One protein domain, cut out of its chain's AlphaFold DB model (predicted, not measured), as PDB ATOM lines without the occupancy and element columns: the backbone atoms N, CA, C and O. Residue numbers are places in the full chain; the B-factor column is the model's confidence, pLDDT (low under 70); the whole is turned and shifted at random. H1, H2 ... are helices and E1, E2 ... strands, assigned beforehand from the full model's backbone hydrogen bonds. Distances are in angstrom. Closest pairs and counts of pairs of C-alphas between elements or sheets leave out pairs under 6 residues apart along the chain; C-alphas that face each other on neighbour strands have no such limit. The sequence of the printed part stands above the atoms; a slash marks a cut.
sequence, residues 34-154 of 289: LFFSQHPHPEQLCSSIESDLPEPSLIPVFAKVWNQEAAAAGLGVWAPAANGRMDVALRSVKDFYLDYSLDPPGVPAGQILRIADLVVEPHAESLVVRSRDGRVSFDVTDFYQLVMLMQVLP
ATOM      1  N   LEU A  34     545.010 322.355 394.630       82.69
ATOM      2  CA  LEU A  34     545.229 323.782 394.384       82.69
ATOM      3  C   LEU A  34     544.540 324.297 393.112       82.69
ATOM      4  O   LEU A  34     544.168 325.466 393.067       82.69
ATOM      5  N   PHE A  35     544.406 323.461 392.077       86.88
ATOM      6  CA  PHE A  35     543.759 323.859 390.829       86.88
ATOM      7  C   PHE A  35     542.246 323.830 391.006       86.88
ATOM      8  O   PHE A  35     541.581 324.800 390.667       86.88
ATOM      9  N   PHE A  36     541.722 322.787 391.651       87.50
ATOM     10  CA  PHE A  36     540.301 322.671 391.972       87.50
ATOM     11  C   PHE A  36     539.794 323.790 392.885       87.50
ATOM     12  O   PHE A  36     538.718 324.325 392.645       87.50
ATOM     13  N   SER A  37     540.563 324.183 393.905       86.75
ATOM     14  CA  SER A  37     540.137 325.218 394.859       86.75
ATOM     15  C   SER A  37     540.104 326.635 394.280       86.75
ATOM     16  O   SER A  37     539.469 327.512 394.860       86.75
ATOM     17  N   GLN A  38     540.793 326.865 393.160       88.75
ATOM     18  CA  GLN A  38     540.884 328.168 392.495       88.75
ATOM     19  C   GLN A  38     540.123 328.215 391.166       88.75
ATOM     20  O   GLN A  38     539.927 329.299 390.616       88.75
ATOM     21  N   HIS A  39     539.708 327.066 390.627       90.62
ATOM     22  CA  HIS A  39     538.967 327.018 389.375       90.62
ATOM     23  C   HIS A  39     537.548 327.574 389.587       90.62
ATOM     24  O   HIS A  39     536.881 327.164 390.535       90.62
ATOM     25  N   PRO A  40     537.040 328.462 388.712       94.12
ATOM     26  CA  PRO A  40     535.670 328.978 388.831       94.12
ATOM     27  C   PRO A  40     534.600 327.894 388.622       94.12
ATOM     28  O   PRO A  40     533.465 328.060 389.057       94.12
ATOM     29  N   HIS A  41     534.977 326.796 387.961       93.56
ATOM     30  CA  HIS A  41     534.110 325.681 387.570       93.56
ATOM     31  C   HIS A  41     534.808 324.332 387.823       93.56
ATOM     32  O   HIS A  41     535.257 323.695 386.866       93.56
ATOM     33  N   PRO A  42     535.073 323.933 389.080       90.38
ATOM     34  CA  PRO A  42     535.837 322.717 389.389       90.38
ATOM     35  C   PRO A  42     535.211 321.439 388.804       90.38
ATOM     36  O   PRO A  42     535.925 320.502 388.459       90.38
ATOM     37  N   GLU A  43     533.894 321.416 388.615       90.38
ATOM     38  CA  GLU A  43     533.164 320.337 387.953       90.38
ATOM     39  C   GLU A  43     533.606 320.114 386.500       90.38
ATOM     40  O   GLU A  43     533.692 318.972 386.057       90.38
ATOM     41  N   GLN A  44     533.969 321.176 385.770       91.31
ATOM     42  CA  GLN A  44     534.482 321.051 384.400       91.31
ATOM     43  C   GLN A  44     535.851 320.371 384.380       91.31
ATOM     44  O   GLN A  44     536.152 319.607 383.460       91.31
ATOM     45  N   LEU A  45     536.670 320.621 385.406       89.25
ATOM     46  CA  LEU A  45     537.961 319.966 385.565       89.25
ATOM     47  C   LEU A  45     537.770 318.475 385.882       89.25
ATOM     48  O   LEU A  45     538.430 317.654 385.253       89.25
ATOM     49  N   CYS A  46     536.812 318.115 386.752       88.44
ATOM     50  CA  CYS A  46     536.420 316.713 386.962       88.44
ATOM     51  C   CYS A  46     536.024 316.037 385.645       88.44
ATOM     52  O   CYS A  46     536.630 315.037 385.272       88.44
ATOM     53  N   SER A  47     535.051 316.602 384.921       90.75
ATOM     54  CA  SER A  47     534.543 316.001 383.683       90.75
ATOM     55  C   SER A  47     535.614 315.878 382.598       90.75
ATOM     56  O   SER A  47     535.602 314.911 381.842       90.75
ATOM     57  N   SER A  48     536.556 316.825 382.527       91.25
ATOM     58  CA  SER A  48     537.681 316.745 381.587       91.25
ATOM     59  C   SER A  48     538.603 315.574 381.932       91.25
ATOM     60  O   SER A  48     538.910 314.766 381.063       91.25
ATOM     61  N   ILE A  49     538.981 315.429 383.208       89.81
ATOM     62  CA  ILE A  49     539.845 314.327 383.653       89.81
ATOM     63  C   ILE A  49     539.146 312.973 383.467       89.81
ATOM     64  O   ILE A  49     539.774 312.030 382.999       89.81
ATOM     65  N   GLU A  50     537.855 312.868 383.788       90.12
ATOM     66  CA  GLU A  50     537.081 311.636 383.582       90.12
ATOM     67  C   GLU A  50     536.925 311.282 382.101       90.12
ATOM     68  O   GLU A  50     536.979 310.108 381.748       90.12
ATOM     69  N   SER A  51     536.768 312.277 381.222       90.81
ATOM     70  CA  SER A  51     536.736 312.043 379.775       90.81
ATOM     71  C   SER A  51     538.088 311.591 379.224       90.81
ATOM     72  O   SER A  51     538.112 310.884 378.218       90.81
ATOM     73  N   ASP A  52     539.186 312.054 379.815       89.75
ATOM     74  CA  ASP A  52     540.541 311.730 379.376       89.75
ATOM     75  C   ASP A  52     541.029 310.387 379.940       89.75
ATOM     76  O   ASP A  52     541.828 309.707 379.302       89.75
ATOM     77  N   LEU A  53     540.524 309.981 381.109       87.06
ATOM     78  CA  LEU A  53     540.820 308.711 381.774       87.06
ATOM     79  C   LEU A  53     539.507 307.991 382.135       87.06
ATOM     80  O   LEU A  53     539.140 307.967 383.312       87.06
ATOM     81  N   PRO A  54     538.777 307.416 381.157       87.94
ATOM     82  CA  PRO A  54     537.452 306.834 381.393       87.94
ATOM     83  C   PRO A  54     537.487 305.532 382.202       87.94
ATOM     84  O   PRO A  54     536.493 305.180 382.834       87.94
ATOM     85  N   GLU A  55     538.623 304.836 382.215       87.31
ATOM     86  CA  GLU A  55     538.777 303.567 382.922       87.31
ATOM     87  C   GLU A  55     539.036 303.760 384.429       87.31
ATOM     88  O   GLU A  55     539.574 304.799 384.846       87.31
ATOM     89  N   PRO A  56     538.665 302.785 385.280       87.06
ATOM     90  CA  PRO A  56     538.975 302.802 386.708       87.06
ATOM     91  C   PRO A  56     540.470 302.985 386.987       87.06
ATOM     92  O   PRO A  56     541.298 302.216 386.507       87.06
ATOM     93  N   SER A  57     540.824 303.971 387.812       84.94
ATOM     94  CA  SER A  57     542.200 304.177 388.279       84.94
ATOM     95  C   SER A  57     542.382 303.713 389.722       84.94
ATOM     96  O   SER A  57     541.468 303.818 390.543       84.94
ATOM     97  N   LEU A  58     543.587 303.247 390.058       85.25
ATOM     98  CA  LEU A  58     543.971 302.923 391.430       85.25
ATOM     99  C   LEU A  58     544.756 304.078 392.062       85.25
ATOM    100  O   LEU A  58     545.901 304.347 391.694       85.25
ATOM    101  N   ILE A  59     544.148 304.758 393.030       83.12
ATOM    102  CA  ILE A  59     544.706 305.950 393.668       83.12
ATOM    103  C   ILE A  59     545.176 305.594 395.085       83.12
ATOM    104  O   ILE A  59     544.359 305.309 395.959       83.12
ATOM    105  N   PRO A  60     546.484 305.624 395.362       79.31
ATOM    106  CA  PRO A  60     546.998 305.368 396.697       79.31
ATOM    107  C   PRO A  60     546.678 306.533 397.631       79.31
ATOM    108  O   PRO A  60     546.887 307.701 397.295       79.31
ATOM    109  N   VAL A  61     546.192 306.204 398.824       78.12
ATOM    110  CA  VAL A  61     545.943 307.163 399.896       78.12
ATOM    111  C   VAL A  61     546.981 306.953 400.983       78.12
ATOM    112  O   VAL A  61     547.042 305.896 401.608       78.12
ATOM    113  N   PHE A  62     547.815 307.966 401.190       74.19
ATOM    114  CA  PHE A  62     548.887 307.937 402.177       74.19
ATOM    115  C   PHE A  62     548.451 308.587 403.485       74.19
ATOM    116  O   PHE A  62     547.677 309.547 403.492       74.19
ATOM    117  N   ALA A  63     549.007 308.106 404.599       69.00
ATOM    118  CA  ALA A  63     548.894 308.806 405.869       69.00
ATOM    119  C   ALA A  63     549.476 310.222 405.734       69.00
ATOM    120  O   ALA A  63     550.580 310.412 405.215       69.00
ATOM    121  N   LYS A  64     548.741 311.221 406.229       68.62
ATOM    122  CA  LYS A  64     549.245 312.593 406.303       68.62
ATOM    123  C   LYS A  64     550.313 312.636 407.386       68.62
ATOM    124  O   LYS A  64     550.013 312.534 408.571       68.62
ATOM    125  N   VAL A  65     551.566 312.788 406.981       65.31
ATOM    126  CA  VAL A  65     552.706 312.817 407.897       65.31
ATOM    127  C   VAL A  65     553.443 314.135 407.749       65.31
ATOM    128  O   VAL A  65     553.744 314.588 406.647       65.31
ATOM    129  N   TRP A  66     553.756 314.764 408.880       57.66
ATOM    130  CA  TRP A  66     554.499 316.026 408.894       57.66
ATOM    131  C   TRP A  66     555.968 315.857 408.478       57.66
ATOM    132  O   TRP A  66     556.594 316.837 408.079       57.66
ATOM    133  N   ASN A  67     556.521 314.638 408.551       70.56
ATOM    134  CA  ASN A  67     557.910 314.345 408.198       70.56
ATOM    135  C   ASN A  67     557.995 313.523 406.900       70.56
ATOM    136  O   ASN A  67     557.809 312.307 406.909       70.56
ATOM    137  N   GLN A  68     558.309 314.199 405.792       68.25
ATOM    138  CA  GLN A  68     558.443 313.575 404.471       68.25
ATOM    139  C   GLN A  68     559.657 312.650 404.350       68.25
ATOM    140  O   GLN A  68     559.591 311.666 403.620       68.25
ATOM    141  N   GLU A  69     560.752 312.947 405.047       73.00
ATOM    142  CA  GLU A  69     561.979 312.150 404.988       73.00
ATOM    143  C   GLU A  69     561.765 310.785 405.643       73.00
ATOM    144  O   GLU A  69     562.059 309.751 405.047       73.00
ATOM    145  N   ALA A  70     561.141 310.769 406.825       71.12
ATOM    146  CA  ALA A  70     560.757 309.531 407.497       71.12
ATOM    147  C   ALA A  70     559.723 308.733 406.685       71.12
ATOM    148  O   ALA A  70     559.814 307.509 406.605       71.12
ATOM    149  N   ALA A  71     558.768 309.421 406.048       67.81
ATOM    150  CA  ALA A  71     557.787 308.792 405.165       67.81
ATOM    151  C   ALA A  71     558.459 308.109 403.969       67.81
ATOM    152  O   ALA A  71     558.175 306.948 403.679       67.81
ATOM    153  N   ALA A  72     559.379 308.813 403.307       70.50
ATOM    154  CA  ALA A  72     560.109 308.293 402.162       70.50
ATOM    155  C   ALA A  72     561.025 307.124 402.551       70.50
ATOM    156  O   ALA A  72     561.060 306.118 401.848       70.50
ATOM    157  N   ALA A  73     561.710 307.219 403.695       71.25
ATOM    158  CA  ALA A  73     562.547 306.143 404.218       71.25
ATOM    159  C   ALA A  73     561.731 304.885 404.558       71.25
ATOM    160  O   ALA A  73     562.154 303.777 404.239       71.25
ATOM    161  N   GLY A  74     560.550 305.046 405.169       67.06
ATOM    162  CA  GLY A  74     559.674 303.929 405.526       67.06
ATOM    163  C   GLY A  74     558.992 303.270 404.324       67.06
ATOM    164  O   GLY A  74     558.828 302.053 404.308       67.06
ATOM    165  N   LEU A  75     558.613 304.055 403.311       65.00
ATOM    166  CA  LEU A  75     557.978 303.553 402.088       65.00
ATOM    167  C   LEU A  75     558.993 303.065 401.041       65.00
ATOM    168  O   LEU A  75     558.602 302.418 400.073       65.00
ATOM    169  N   GLY A  76     560.279 303.397 401.198       64.81
ATOM    170  CA  GLY A  76     561.321 303.123 400.203       64.81
ATOM    171  C   GLY A  76     561.156 303.909 398.894       64.81
ATOM    172  O   GLY A  76     561.894 303.673 397.940       64.81
ATOM    173  N   VAL A  77     560.198 304.838 398.835       62.91
ATOM    174  CA  VAL A  77     559.889 305.685 397.677       62.91
ATOM    175  C   VAL A  77     559.551 307.099 398.138       62.91
ATOM    176  O   VAL A  77     558.969 307.300 399.204       62.91
ATOM    177  N   TRP A  78     559.893 308.101 397.328       63.19
ATOM    178  CA  TRP A  78     559.492 309.482 397.596       63.19
ATOM    179  C   TRP A  78     557.970 309.621 397.461       63.19
ATOM    180  O   TRP A  78     557.431 309.387 396.385       63.19
ATOM    181  N   ALA A  79     557.278 310.009 398.539       63.31
ATOM    182  CA  ALA A  79     555.818 310.123 398.588       63.31
ATOM    183  C   ALA A  79     555.362 311.603 398.566       63.31
ATOM    184  O   ALA A  79     555.190 312.210 399.628       63.31
ATOM    185  N   PRO A  80     555.125 312.218 397.387       56.00
ATOM    186  CA  PRO A  80     554.712 313.620 397.280       56.00
ATOM    187  C   PRO A  80     553.392 313.903 398.001       56.00
ATOM    188  O   PRO A  80     553.234 314.968 398.596       56.00
ATOM    189  N   ALA A  81     552.473 312.933 397.995       54.84
ATOM    190  CA  ALA A  81     551.145 313.024 398.602       54.84
ATOM    191  C   ALA A  81     551.141 312.916 400.142       54.84
ATOM    192  O   ALA A  81     550.085 313.032 400.758       54.84
ATOM    193  N   ALA A  82     552.305 312.758 400.790       54.34
ATOM    194  CA  ALA A  82     552.417 312.846 402.249       54.34
ATOM    195  C   ALA A  82     552.105 314.260 402.788       54.34
ATOM    196  O   ALA A  82     551.812 314.422 403.973       54.34
ATOM    197  N   ASN A  83     552.134 315.285 401.920       59.91
ATOM    198  CA  ASN A  83     551.585 316.606 402.212       59.91
ATOM    199  C   ASN A  83     550.242 316.806 401.481       59.91
ATOM    200  O   ASN A  83     550.078 316.426 400.325       59.91
ATOM    201  N   GLY A  84     549.270 317.452 402.134       61.34
ATOM    202  CA  GLY A  84     547.933 317.656 401.555       61.34
ATOM    203  C   GLY A  84     547.885 318.580 400.327       61.34
ATOM    204  O   GLY A  84     546.826 318.733 399.733       61.34
ATOM    205  N   ARG A  85     549.005 319.213 399.940       60.38
ATOM    206  CA  ARG A  85     549.075 320.100 398.762       60.38
ATOM    207  C   ARG A  85     549.161 319.320 397.452       60.38
ATOM    208  O   ARG A  85     548.702 319.819 396.430       60.38
ATOM    209  N   MET A  86     549.752 318.130 397.497       61.53
ATOM    210  CA  MET A  86     549.927 317.254 396.338       61.53
ATOM    211  C   MET A  86     548.889 316.128 396.283       61.53
ATOM    212  O   MET A  86     548.988 315.273 395.403       61.53
ATOM    213  N   ASP A  87     547.913 316.115 397.199       69.94
ATOM    214  CA  ASP A  87     546.820 315.142 397.183       69.94
ATOM    215  C   ASP A  87     545.983 315.290 395.903       69.94
ATOM    216  O   ASP A  87     545.797 316.399 395.378       69.94
ATOM    217  N   VAL A  88     545.514 314.154 395.390       73.62
ATOM    218  CA  VAL A  88     544.667 314.099 394.198       73.62
ATOM    219  C   VAL A  88     543.283 314.601 394.594       73.62
ATOM    220  O   VAL A  88     542.650 314.081 395.514       73.62
ATOM    221  N   ALA A  89     542.832 315.654 393.920       72.00
ATOM    222  CA  ALA A  89     541.564 316.310 394.212       72.00
ATOM    223  C   ALA A  89     540.373 315.551 393.635       72.00
ATOM    224  O   ALA A  89     539.300 315.544 394.237       72.00
ATOM    225  N   LEU A  90     540.563 314.927 392.469       76.25
ATOM    226  CA  LEU A  90     539.512 314.154 391.835       76.25
ATOM    227  C   LEU A  90     539.217 312.911 392.671       76.25
ATOM    228  O   LEU A  90     540.077 312.053 392.881       76.25
ATOM    229  N   ARG A  91     537.966 312.812 393.117       78.75
ATOM    230  CA  ARG A  91     537.416 311.597 393.705       78.75
ATOM    231  C   ARG A  91     536.282 311.079 392.827       78.75
ATOM    232  O   ARG A  91     535.124 311.409 393.070       78.75
ATOM    233  N   SER A  92     536.621 310.347 391.764       82.62
ATOM    234  CA  SER A  92     535.622 309.799 390.843       82.62
ATOM    235  C   SER A  92     535.000 308.519 391.399       82.62
ATOM    236  O   SER A  92     535.650 307.740 392.095       82.62
ATOM    237  N   VAL A  93     533.737 308.272 391.054       85.81
ATOM    238  CA  VAL A  93     533.001 307.056 391.441       85.81
ATOM    239  C   VAL A  93     533.529 305.788 390.760       85.81
ATOM    240  O   VAL A  93     533.229 304.686 391.213       85.81
ATOM    241  N   LYS A  94     534.303 305.937 389.678       87.44
ATOM    242  CA  LYS A  94     534.913 304.819 388.945       87.44
ATOM    243  C   LYS A  94     536.225 304.336 389.567       87.44
ATOM    244  O   LYS A  94     536.647 303.221 389.287       87.44
ATOM    245  N   ASP A  95     536.878 305.177 390.369       88.44
ATOM    246  CA  ASP A  95     538.228 304.917 390.866       88.44
ATOM    247  C   ASP A  95     538.209 304.104 392.165       88.44
ATOM    248  O   ASP A  95     537.237 304.115 392.928       88.44
ATOM    249  N   PHE A  96     539.318 303.422 392.433       88.75
ATOM    250  CA  PHE A  96     539.556 302.684 393.667       88.75
ATOM    251  C   PHE A  96     540.686 303.330 394.465       88.75
ATOM    252  O   PHE A  96     541.650 303.842 393.900       88.75
ATOM    253  N   TYR A  97     540.592 303.273 395.792       86.88
ATOM    254  CA  TYR A  97     541.539 303.903 396.706       86.88
ATOM    255  C   TYR A  97     542.304 302.854 397.496       86.88
ATOM    256  O   TYR A  97     541.720 302.148 398.321       86.88
ATOM    257  N   LEU A  98     543.608 302.759 397.245       84.88
ATOM    258  CA  LEU A  98     544.488 301.843 397.959       84.88
ATOM    259  C   LEU A  98     544.913 302.482 399.282       84.88
ATOM    260  O   LEU A  98     545.660 303.460 399.289       84.88
ATOM    261  N   ASP A  99     544.412 301.952 400.390       81.69
ATOM    262  CA  ASP A  99     544.609 302.543 401.709       81.69
ATOM    263  C   ASP A  99     545.951 302.110 402.320       81.69
ATOM    264  O   ASP A  99     546.119 300.962 402.741       81.69
ATOM    265  N   TYR A 100     546.911 303.042 402.346       73.62
ATOM    266  CA  TYR A 100     548.173 302.943 403.093       73.62
ATOM    267  C   TYR A 100     548.102 303.679 404.437       73.62
ATOM    268  O   TYR A 100     549.103 303.763 405.153       73.62
ATOM    269  N   SER A 101     546.965 304.293 404.752       69.88
ATOM    270  CA  SER A 101     546.812 305.154 405.910       69.88
ATOM    271  C   SER A 101     546.172 304.414 407.084       69.88
ATOM    272  O   SER A 101     545.619 303.325 406.952       69.88
ATOM    273  N   LEU A 102     546.289 305.007 408.271       65.25
ATOM    274  CA  LEU A 102     545.536 304.584 409.454       65.25
ATOM    275  C   LEU A 102     544.284 305.455 409.661       65.25
ATOM    276  O   LEU A 102     543.539 305.233 410.614       65.25
ATOM    277  N   ASP A 103     544.066 306.433 408.777       65.50
ATOM    278  CA  ASP A 103     542.993 307.418 408.864       65.50
ATOM    279  C   ASP A 103     541.908 307.108 407.823       65.50
ATOM    280  O   ASP A 103     542.227 306.765 406.690       65.50
ATOM    281  N   PRO A 104     540.611 307.276 408.133       63.84
ATOM    282  CA  PRO A 104     539.560 307.057 407.148       63.84
ATOM    283  C   PRO A 104     539.714 308.023 405.956       63.84
ATOM    284  O   PRO A 104     539.624 309.240 406.150       63.84
ATOM    285  N   PRO A 105     539.866 307.531 404.714       66.19
ATOM    286  CA  PRO A 105     540.195 308.367 403.555       66.19
ATOM    287  C   PRO A 105     539.039 309.257 403.050       66.19
ATOM    288  O   PRO A 105     539.172 309.925 402.029       66.19
ATOM    289  N   GLY A 106     537.895 309.292 403.746       71.56
ATOM    290  CA  GLY A 106     536.734 310.115 403.381       71.56
ATOM    291  C   GLY A 106     536.023 309.693 402.088       71.56
ATOM    292  O   GLY A 106     535.198 310.449 401.582       71.56
ATOM    293  N   VAL A 107     536.328 308.506 401.553       76.06
ATOM    294  CA  VAL A 107     535.742 307.949 400.321       76.06
ATOM    295  C   VAL A 107     534.770 306.795 400.627       76.06
ATOM    296  O   VAL A 107     534.883 306.164 401.684       76.06
ATOM    297  N   PRO A 108     533.804 306.493 399.737       82.56
ATOM    298  CA  PRO A 108     532.877 305.374 399.912       82.56
ATOM    299  C   PRO A 108     533.586 304.033 400.151       82.56
ATOM    300  O   PRO A 108     534.499 303.661 399.417       82.56
ATOM    301  N   ALA A 109     533.107 303.249 401.122       81.25
ATOM    302  CA  ALA A 109     533.711 301.961 401.495       81.25
ATOM    303  C   ALA A 109     533.805 300.954 400.330       81.25
ATOM    304  O   ALA A 109     534.708 300.122 400.295       81.25
ATOM    305  N   GLY A 110     532.898 301.046 399.351       85.00
ATOM    306  CA  GLY A 110     532.931 300.225 398.137       85.00
ATOM    307  C   GLY A 110     534.153 300.475 397.243       85.00
ATOM    308  O   GLY A 110     534.547 299.580 396.507       85.00
ATOM    309  N   GLN A 111     534.774 301.651 397.344       88.75
ATOM    310  CA  GLN A 111     535.934 302.046 396.544       88.75
ATOM    311  C   GLN A 111     537.258 301.848 397.289       88.75
ATOM    312  O   GLN A 111     538.318 301.898 396.674       88.75
ATOM    313  N   ILE A 112     537.224 301.609 398.602       89.06
ATOM    314  CA  ILE A 112     538.433 301.390 399.403       89.06
ATOM    315  C   ILE A 112     538.929 299.958 399.201       89.06
ATOM    316  O   ILE A 112     538.164 298.994 399.310       89.06
ATOM    317  N   LEU A 113     540.229 299.831 398.949       89.38
ATOM    318  CA  LEU A 113     540.969 298.579 398.907       89.38
ATOM    319  C   LEU A 113     542.038 298.614 399.998       89.38
ATOM    320  O   LEU A 113     542.958 299.429 399.953       89.38
ATOM    321  N   ARG A 114     541.931 297.724 400.987       87.31
ATOM    322  CA  ARG A 114     542.995 297.540 401.982       87.31
ATOM    323  C   ARG A 114     544.046 296.611 401.404       87.31
ATOM    324  O   ARG A 114     543.711 295.536 400.914       87.31
ATOM    325  N   ILE A 115     545.316 296.972 401.547       84.44
ATOM    326  CA  ILE A 115     546.438 296.182 401.012       84.44
ATOM    327  C   ILE A 115     546.412 294.732 401.523       84.44
ATOM    328  O   ILE A 115     546.666 293.806 400.761       84.44
ATOM    329  N   ALA A 116     546.042 294.517 402.791       87.38
ATOM    330  CA  ALA A 116     545.965 293.183 403.400       87.38
ATOM    331  C   ALA A 116     544.914 292.253 402.753       87.38
ATOM    332  O   ALA A 116     545.021 291.024 402.843       87.38
ATOM    333  N   ASP A 117     543.912 292.830 402.086       91.62
ATOM    334  CA  ASP A 117     542.843 292.092 401.414       91.62
ATOM    335  C   ASP A 117     543.198 291.742 399.961       91.62
ATOM    336  O   ASP A 117     542.400 291.100 399.276       91.62
ATOM    337  N   LEU A 118     544.383 292.136 399.485       93.12
ATOM    338  CA  LEU A 118     544.853 291.875 398.130       93.12
ATOM    339  C   LEU A 118     545.844 290.707 398.099       93.12
ATOM    340  O   LEU A 118     546.613 290.478 399.035       93.12
ATOM    341  N   VAL A 119     545.819 289.955 397.003       95.19
ATOM    342  CA  VAL A 119     546.753 288.869 396.697       95.19
ATOM    343  C   VAL A 119     547.295 289.039 395.287       95.19
ATOM    344  O   VAL A 119     546.584 289.507 394.399       95.19
ATOM    345  N   VAL A 120     548.555 288.656 395.090       95.81
ATOM    346  CA  VAL A 120     549.188 288.603 393.769       95.81
ATOM    347  C   VAL A 120     549.181 287.159 393.298       95.81
ATOM    348  O   VAL A 120     549.626 286.270 394.027       95.81
ATOM    349  N   GLU A 121     548.682 286.924 392.092       95.00
ATOM    350  CA  GLU A 121     548.564 285.590 391.512       95.00
ATOM    351  C   GLU A 121     549.064 285.576 390.063       95.00
ATOM    352  O   GLU A 121     548.927 286.575 389.355       95.00
ATOM    353  N   PRO A 122     549.643 284.456 389.597       94.81
ATOM    354  CA  PRO A 122     549.988 284.300 388.190       94.81
ATOM    355  C   PRO A 122     548.723 284.201 387.329       94.81
ATOM    356  O   PRO A 122     547.797 283.456 387.657       94.81
ATOM    357  N   HIS A 123     548.703 284.909 386.198       90.94
ATOM    358  CA  HIS A 123     547.631 284.836 385.210       90.94
ATOM    359  C   HIS A 123     548.193 284.929 383.786       90.94
ATOM    360  O   HIS A 123     548.645 285.986 383.350       90.94
ATOM    361  N   ALA A 124     548.143 283.812 383.053       88.38
ATOM    362  CA  ALA A 124     548.764 283.670 381.734       88.38
ATOM    363  C   ALA A 124     550.252 284.089 381.749       88.38
ATOM    364  O   ALA A 124     551.047 283.453 382.439       88.38
ATOM    365  N   GLU A 125     550.620 285.132 381.002       90.31
ATOM    366  CA  GLU A 125     551.986 285.673 380.906       90.31
ATOM    367  C   GLU A 125     552.229 286.883 381.833       90.31
ATOM    368  O   GLU A 125     553.292 287.497 381.772       90.31
ATOM    369  N   SER A 126     551.267 287.227 382.700       92.19
ATOM    370  CA  SER A 126     551.335 288.371 383.622       92.19
ATOM    371  C   SER A 126     551.074 287.952 385.078       92.19
ATOM    372  O   SER A 126     550.778 286.794 385.399       92.19
ATOM    373  N   LEU A 127     551.197 288.918 385.985       95.31
ATOM    374  CA  LEU A 127     550.695 288.836 387.350       95.31
ATOM    375  C   LEU A 127     549.446 289.707 387.462       95.31
ATOM    376  O   LEU A 127     549.388 290.803 386.909       95.31
ATOM    377  N   VAL A 128     548.472 289.245 388.236       95.38
ATOM    378  CA  VAL A 128     547.284 290.032 388.577       95.38
ATOM    379  C   VAL A 128     547.223 290.267 390.073       95.38
ATOM    380  O   VAL A 128     547.586 289.400 390.874       95.38
ATOM    381  N   VAL A 129     546.743 291.448 390.455       94.88
ATOM    382  CA  VAL A 129     546.431 291.789 391.841       94.88
ATOM    383  C   VAL A 129     544.924 291.715 392.027       94.88
ATOM    384  O   VAL A 129     544.169 292.470 391.417       94.88
ATOM    385  N   ARG A 130     544.487 290.790 392.876       94.69
ATOM    386  CA  ARG A 130     543.079 290.454 393.101       94.69
ATOM    387  C   ARG A 130     542.702 290.680 394.556       94.69
ATOM    388  O   ARG A 130     543.473 290.351 395.456       94.69
ATOM    389  N   SER A 131     541.495 291.177 394.810       94.19
ATOM    390  CA  SER A 131     540.940 291.141 396.163       94.19
ATOM    391  C   SER A 131     540.528 289.718 396.548       94.19
ATOM    392  O   SER A 131     540.015 288.954 395.731       94.19
ATOM    393  N   ARG A 132     540.728 289.333 397.811       93.56
ATOM    394  CA  ARG A 132     540.404 287.982 398.312       93.56
ATOM    395  C   ARG A 132     538.928 287.609 398.150       93.56
ATOM    396  O   ARG A 132     538.615 286.429 398.032       93.56
ATOM    397  N   ASP A 133     538.043 288.600 398.132       92.12
ATOM    398  CA  ASP A 133     536.606 288.446 397.878       92.12
ATOM    399  C   ASP A 133     536.247 288.360 396.378       92.12
ATOM    400  O   ASP A 133     535.086 288.146 396.039       92.12
ATOM    401  N   GLY A 134     537.224 288.514 395.478       90.12
ATOM    402  CA  GLY A 134     537.044 288.468 394.026       90.12
ATOM    403  C   GLY A 134     536.368 289.699 393.418       90.12
ATOM    404  O   GLY A 134     536.059 289.680 392.231       90.12
ATOM    405  N   ARG A 135     536.130 290.761 394.200       90.00
ATOM    406  CA  ARG A 135     535.439 291.981 393.749       90.00
ATOM    407  C   ARG A 135     536.207 292.745 392.670       90.00
ATOM    408  O   ARG A 135     535.581 293.350 391.806       90.00
ATOM    409  N   VAL A 136     537.537 292.763 392.750       90.88
ATOM    410  CA  VAL A 136     538.404 293.505 391.823       90.88
ATOM    411  C   VAL A 136     539.606 292.672 391.391       90.88
ATOM    412  O   VAL A 136     540.098 291.825 392.142       90.88
ATOM    413  N   SER A 137     540.080 292.944 390.179       92.38
ATOM    414  CA  SER A 137     541.266 292.343 389.576       92.38
ATOM    415  C   SER A 137     541.947 293.389 388.701       92.38
ATOM    416  O   SER A 137     541.293 293.968 387.839       92.38
ATOM    417  N   PHE A 138     543.241 293.605 388.914       91.62
ATOM    418  CA  PHE A 138     544.065 294.543 388.151       91.62
ATOM    419  C   PHE A 138     545.265 293.808 387.557       91.62
ATOM    420  O   PHE A 138     545.799 292.901 388.204       91.62
ATOM    421  N   ASP A 139     545.724 294.212 386.370       92.38
ATOM    422  CA  ASP A 139     547.074 293.845 385.940       92.38
ATOM    423  C   ASP A 139     548.089 294.431 386.934       92.38
ATOM    424  O   ASP A 139     547.884 295.514 387.497       92.38
ATOM    425  N   VAL A 140     549.177 293.708 387.198       91.12
ATOM    426  CA  VAL A 140     550.214 294.175 388.127       91.12
ATOM    427  C   VAL A 140     550.801 295.522 387.697       91.12
ATOM    428  O   VAL A 140     551.172 296.323 388.551       91.12
ATOM    429  N   THR A 141     550.846 295.805 386.396       88.81
ATOM    430  CA  THR A 141     551.349 297.068 385.848       88.81
ATOM    431  C   THR A 141     550.456 298.235 386.248       88.81
ATOM    432  O   THR A 141     550.954 299.225 386.789       88.81
ATOM    433  N   ASP A 142     549.139 298.081 386.094       86.44
ATOM    434  CA  ASP A 142     548.147 299.087 386.492       86.44
ATOM    435  C   ASP A 142     548.135 299.274 388.012       86.44
ATOM    436  O   ASP A 142     548.054 300.393 388.521       86.44
ATOM    437  N   PHE A 143     548.290 298.181 388.768       87.44
ATOM    438  CA  PHE A 143     548.375 298.237 390.226       87.44
ATOM    439  C   PHE A 143     549.601 299.034 390.706       87.44
ATOM    440  O   PHE A 143     549.515 299.810 391.661       87.44
ATOM    441  N   TYR A 144     550.744 298.878 390.034       83.62
ATOM    442  CA  TYR A 144     551.999 299.558 390.369       83.62
ATOM    443  C   TYR A 144     552.190 300.915 389.669       83.62
ATOM    444  O   TYR A 144     553.268 301.509 389.792       83.62
ATOM    445  N   GLN A 145     551.159 301.458 389.011       80.12
ATOM    446  CA  GLN A 145     551.245 302.692 388.218       80.12
ATOM    447  C   GLN A 145     551.887 303.876 388.960       80.12
ATOM    448  O   GLN A 145     552.698 304.602 388.387       80.12
ATOM    449  N   LEU A 146     551.605 304.053 390.259       76.31
ATOM    450  CA  LEU A 146     552.199 305.136 391.046       76.31
ATOM    451  C   LEU A 146     553.709 304.936 391.233       76.31
ATOM    452  O   LEU A 146     554.484 305.885 391.118       76.31
ATOM    453  N   VAL A 147     554.132 303.713 391.553       75.88
ATOM    454  CA  VAL A 147     555.553 303.417 391.761       75.88
ATOM    455  C   VAL A 147     556.303 303.630 390.452       75.88
ATOM    456  O   VAL A 147     557.354 304.265 390.453       75.88
ATOM    457  N   MET A 148     555.732 303.187 389.328       80.06
ATOM    458  CA  MET A 148     556.296 303.446 388.004       80.06
ATOM    459  C   MET A 148     556.380 304.945 387.716       80.06
ATOM    460  O   MET A 148     557.451 305.429 387.355       80.06
ATOM    461  N   LEU A 149     555.310 305.705 387.969       79.31
ATOM    462  CA  LEU A 149     555.303 307.163 387.841       79.31
ATOM    463  C   LEU A 149     556.463 307.813 388.613       79.31
ATOM    464  O   LEU A 149     557.188 308.642 388.064       79.31
ATOM    465  N   MET A 150     556.667 307.423 389.875       76.06
ATOM    466  CA  MET A 150     557.735 307.964 390.723       76.06
ATOM    467  C   MET A 150     559.137 307.703 390.162       76.06
ATOM    468  O   MET A 150     560.030 308.524 390.367       76.06
ATOM    469  N   GLN A 151     559.335 306.593 389.450       78.94
ATOM    470  CA  GLN A 151     560.609 306.267 388.800       78.94
ATOM    471  C   GLN A 151     560.761 306.951 387.430       78.94
ATOM    472  O   GLN A 151     561.865 307.331 387.036       78.94
ATOM    473  N   VAL A 152     559.662 307.150 386.699       82.19
ATOM    474  CA  VAL A 152     559.672 307.746 385.355       82.19
ATOM    475  C   VAL A 152     559.846 309.268 385.403       82.19
ATOM    476  O   VAL A 152     560.616 309.826 384.620       82.19
ATOM    477  N   LEU A 153     559.192 309.960 386.341       79.12
ATOM    478  CA  LEU A 153     559.271 311.424 386.449       79.12
ATOM    479  C   LEU A 153     560.706 311.985 386.477       79.12
ATOM    480  O   LEU A 153     561.002 312.882 385.685       79.12
ATOM    481  N   PRO A 154     561.630 311.494 387.330       78.19
ATOM    482  CA  PRO A 154     562.983 312.042 387.382       78.19
ATOM    483  C   PRO A 154     563.852 311.638 386.185       78.19
ATOM    484  O   PRO A 154     564.893 312.268 385.970       78.19
TER     485      PRO A 154
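AT A GLANCE: This is residues 34 to 154 of the 289 residues of the protein "Lant_dehydr_N domain-containing protein" of Acidobacteria bacterium (UniProt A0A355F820). A small parallel sheet, E1 E2 E3, sits near the middle, and a separate antiparallel sheet, E4 E5 E6, extends to one side with the short helix H3 on it; H4 follows H3 back past the edge of the first sheet. Helices H1 and H2 lie away from both sheets in two other directions, and long loops join H2 to E2 and E2 to E3, with few contacts between the named parts. The printed part has 121 residues, in the order H1 E1 H2 E2 E3 E4 E5 E6 H3 H4; the class is mixed, helices and strands, with under half of the residues, 57, in named elements. The whole is compact, with a radius of gyration of the C-alphas of 15.4 A and spans of 47 by 36 by 30 A.

IN THESE COORDINATES: Find C-alpha 42 at (535.837, 322.717, 389.389); from there H1 runs 15.6 A to residue 52. Next come E1, residues 58 to 61, and H2, residues 68 to 75, 10.3 A long. Go on to E2, residues 96 to 99, and E3, residues 112 to 114. Then C-alpha 118 at (544.853, 291.875, 398.130) opens E4, residues 118 to 123, 15.0 A; E5, residues 126 to 131, measures 16.5 A. E6 is residues 137 to 139, H3 140 to 143, and H4 145 to 152, ending at C-alpha 152 (559.672, 307.746, 385.355).

HOW THE PARTS SIT: Look first at E1 and E2, parallel at 33 degrees, with N 59 and O 96 2.8 A apart. E2 and E3 are parallel at 39 degrees, with N 113 and O 97 at 2.8 A. E1, H2 and E2 form a strand-helix-strand unit, two parallel neighbour strands with a helix between, and its crossover is left-handed. H1 and H2 are not on either sheet and are apart. H4 only grazes the first sheet, with residues 145 to 146; the closest C-alphas of E1 and H4, Pro 60 and Leu 146, are 7.7 A apart. E4, E5 and E6 are a meander, each strand the antiparallel neighbour of the one before. The hairpin E4 and E5 has N 119 and O 130 at 2.8 A; the hairpin E5 and E6 has N 129 and O 138 at 2.8 A. H3 is on this sheet at a height of 6.7 A, over none of its strands; the closest C-alphas of E5 and H3, Val 128 and Val 140, are 5.1 A apart. In H1, H2 and H4 every O i to N i+4 pair is within hydrogen-bond range; H3 is too short for one.

THE WHOLE: The C-alphas farthest apart, of Pro 40 and Ala 124, are 47.7 A apart. The printed part has no cut. The long links are residues 76 to 95 and 100 to 111. Mean pLDDT of the printed part is 81.2; residues 63 to 66, 68, 71, 74 to 87 and 101 to 105 are under 70.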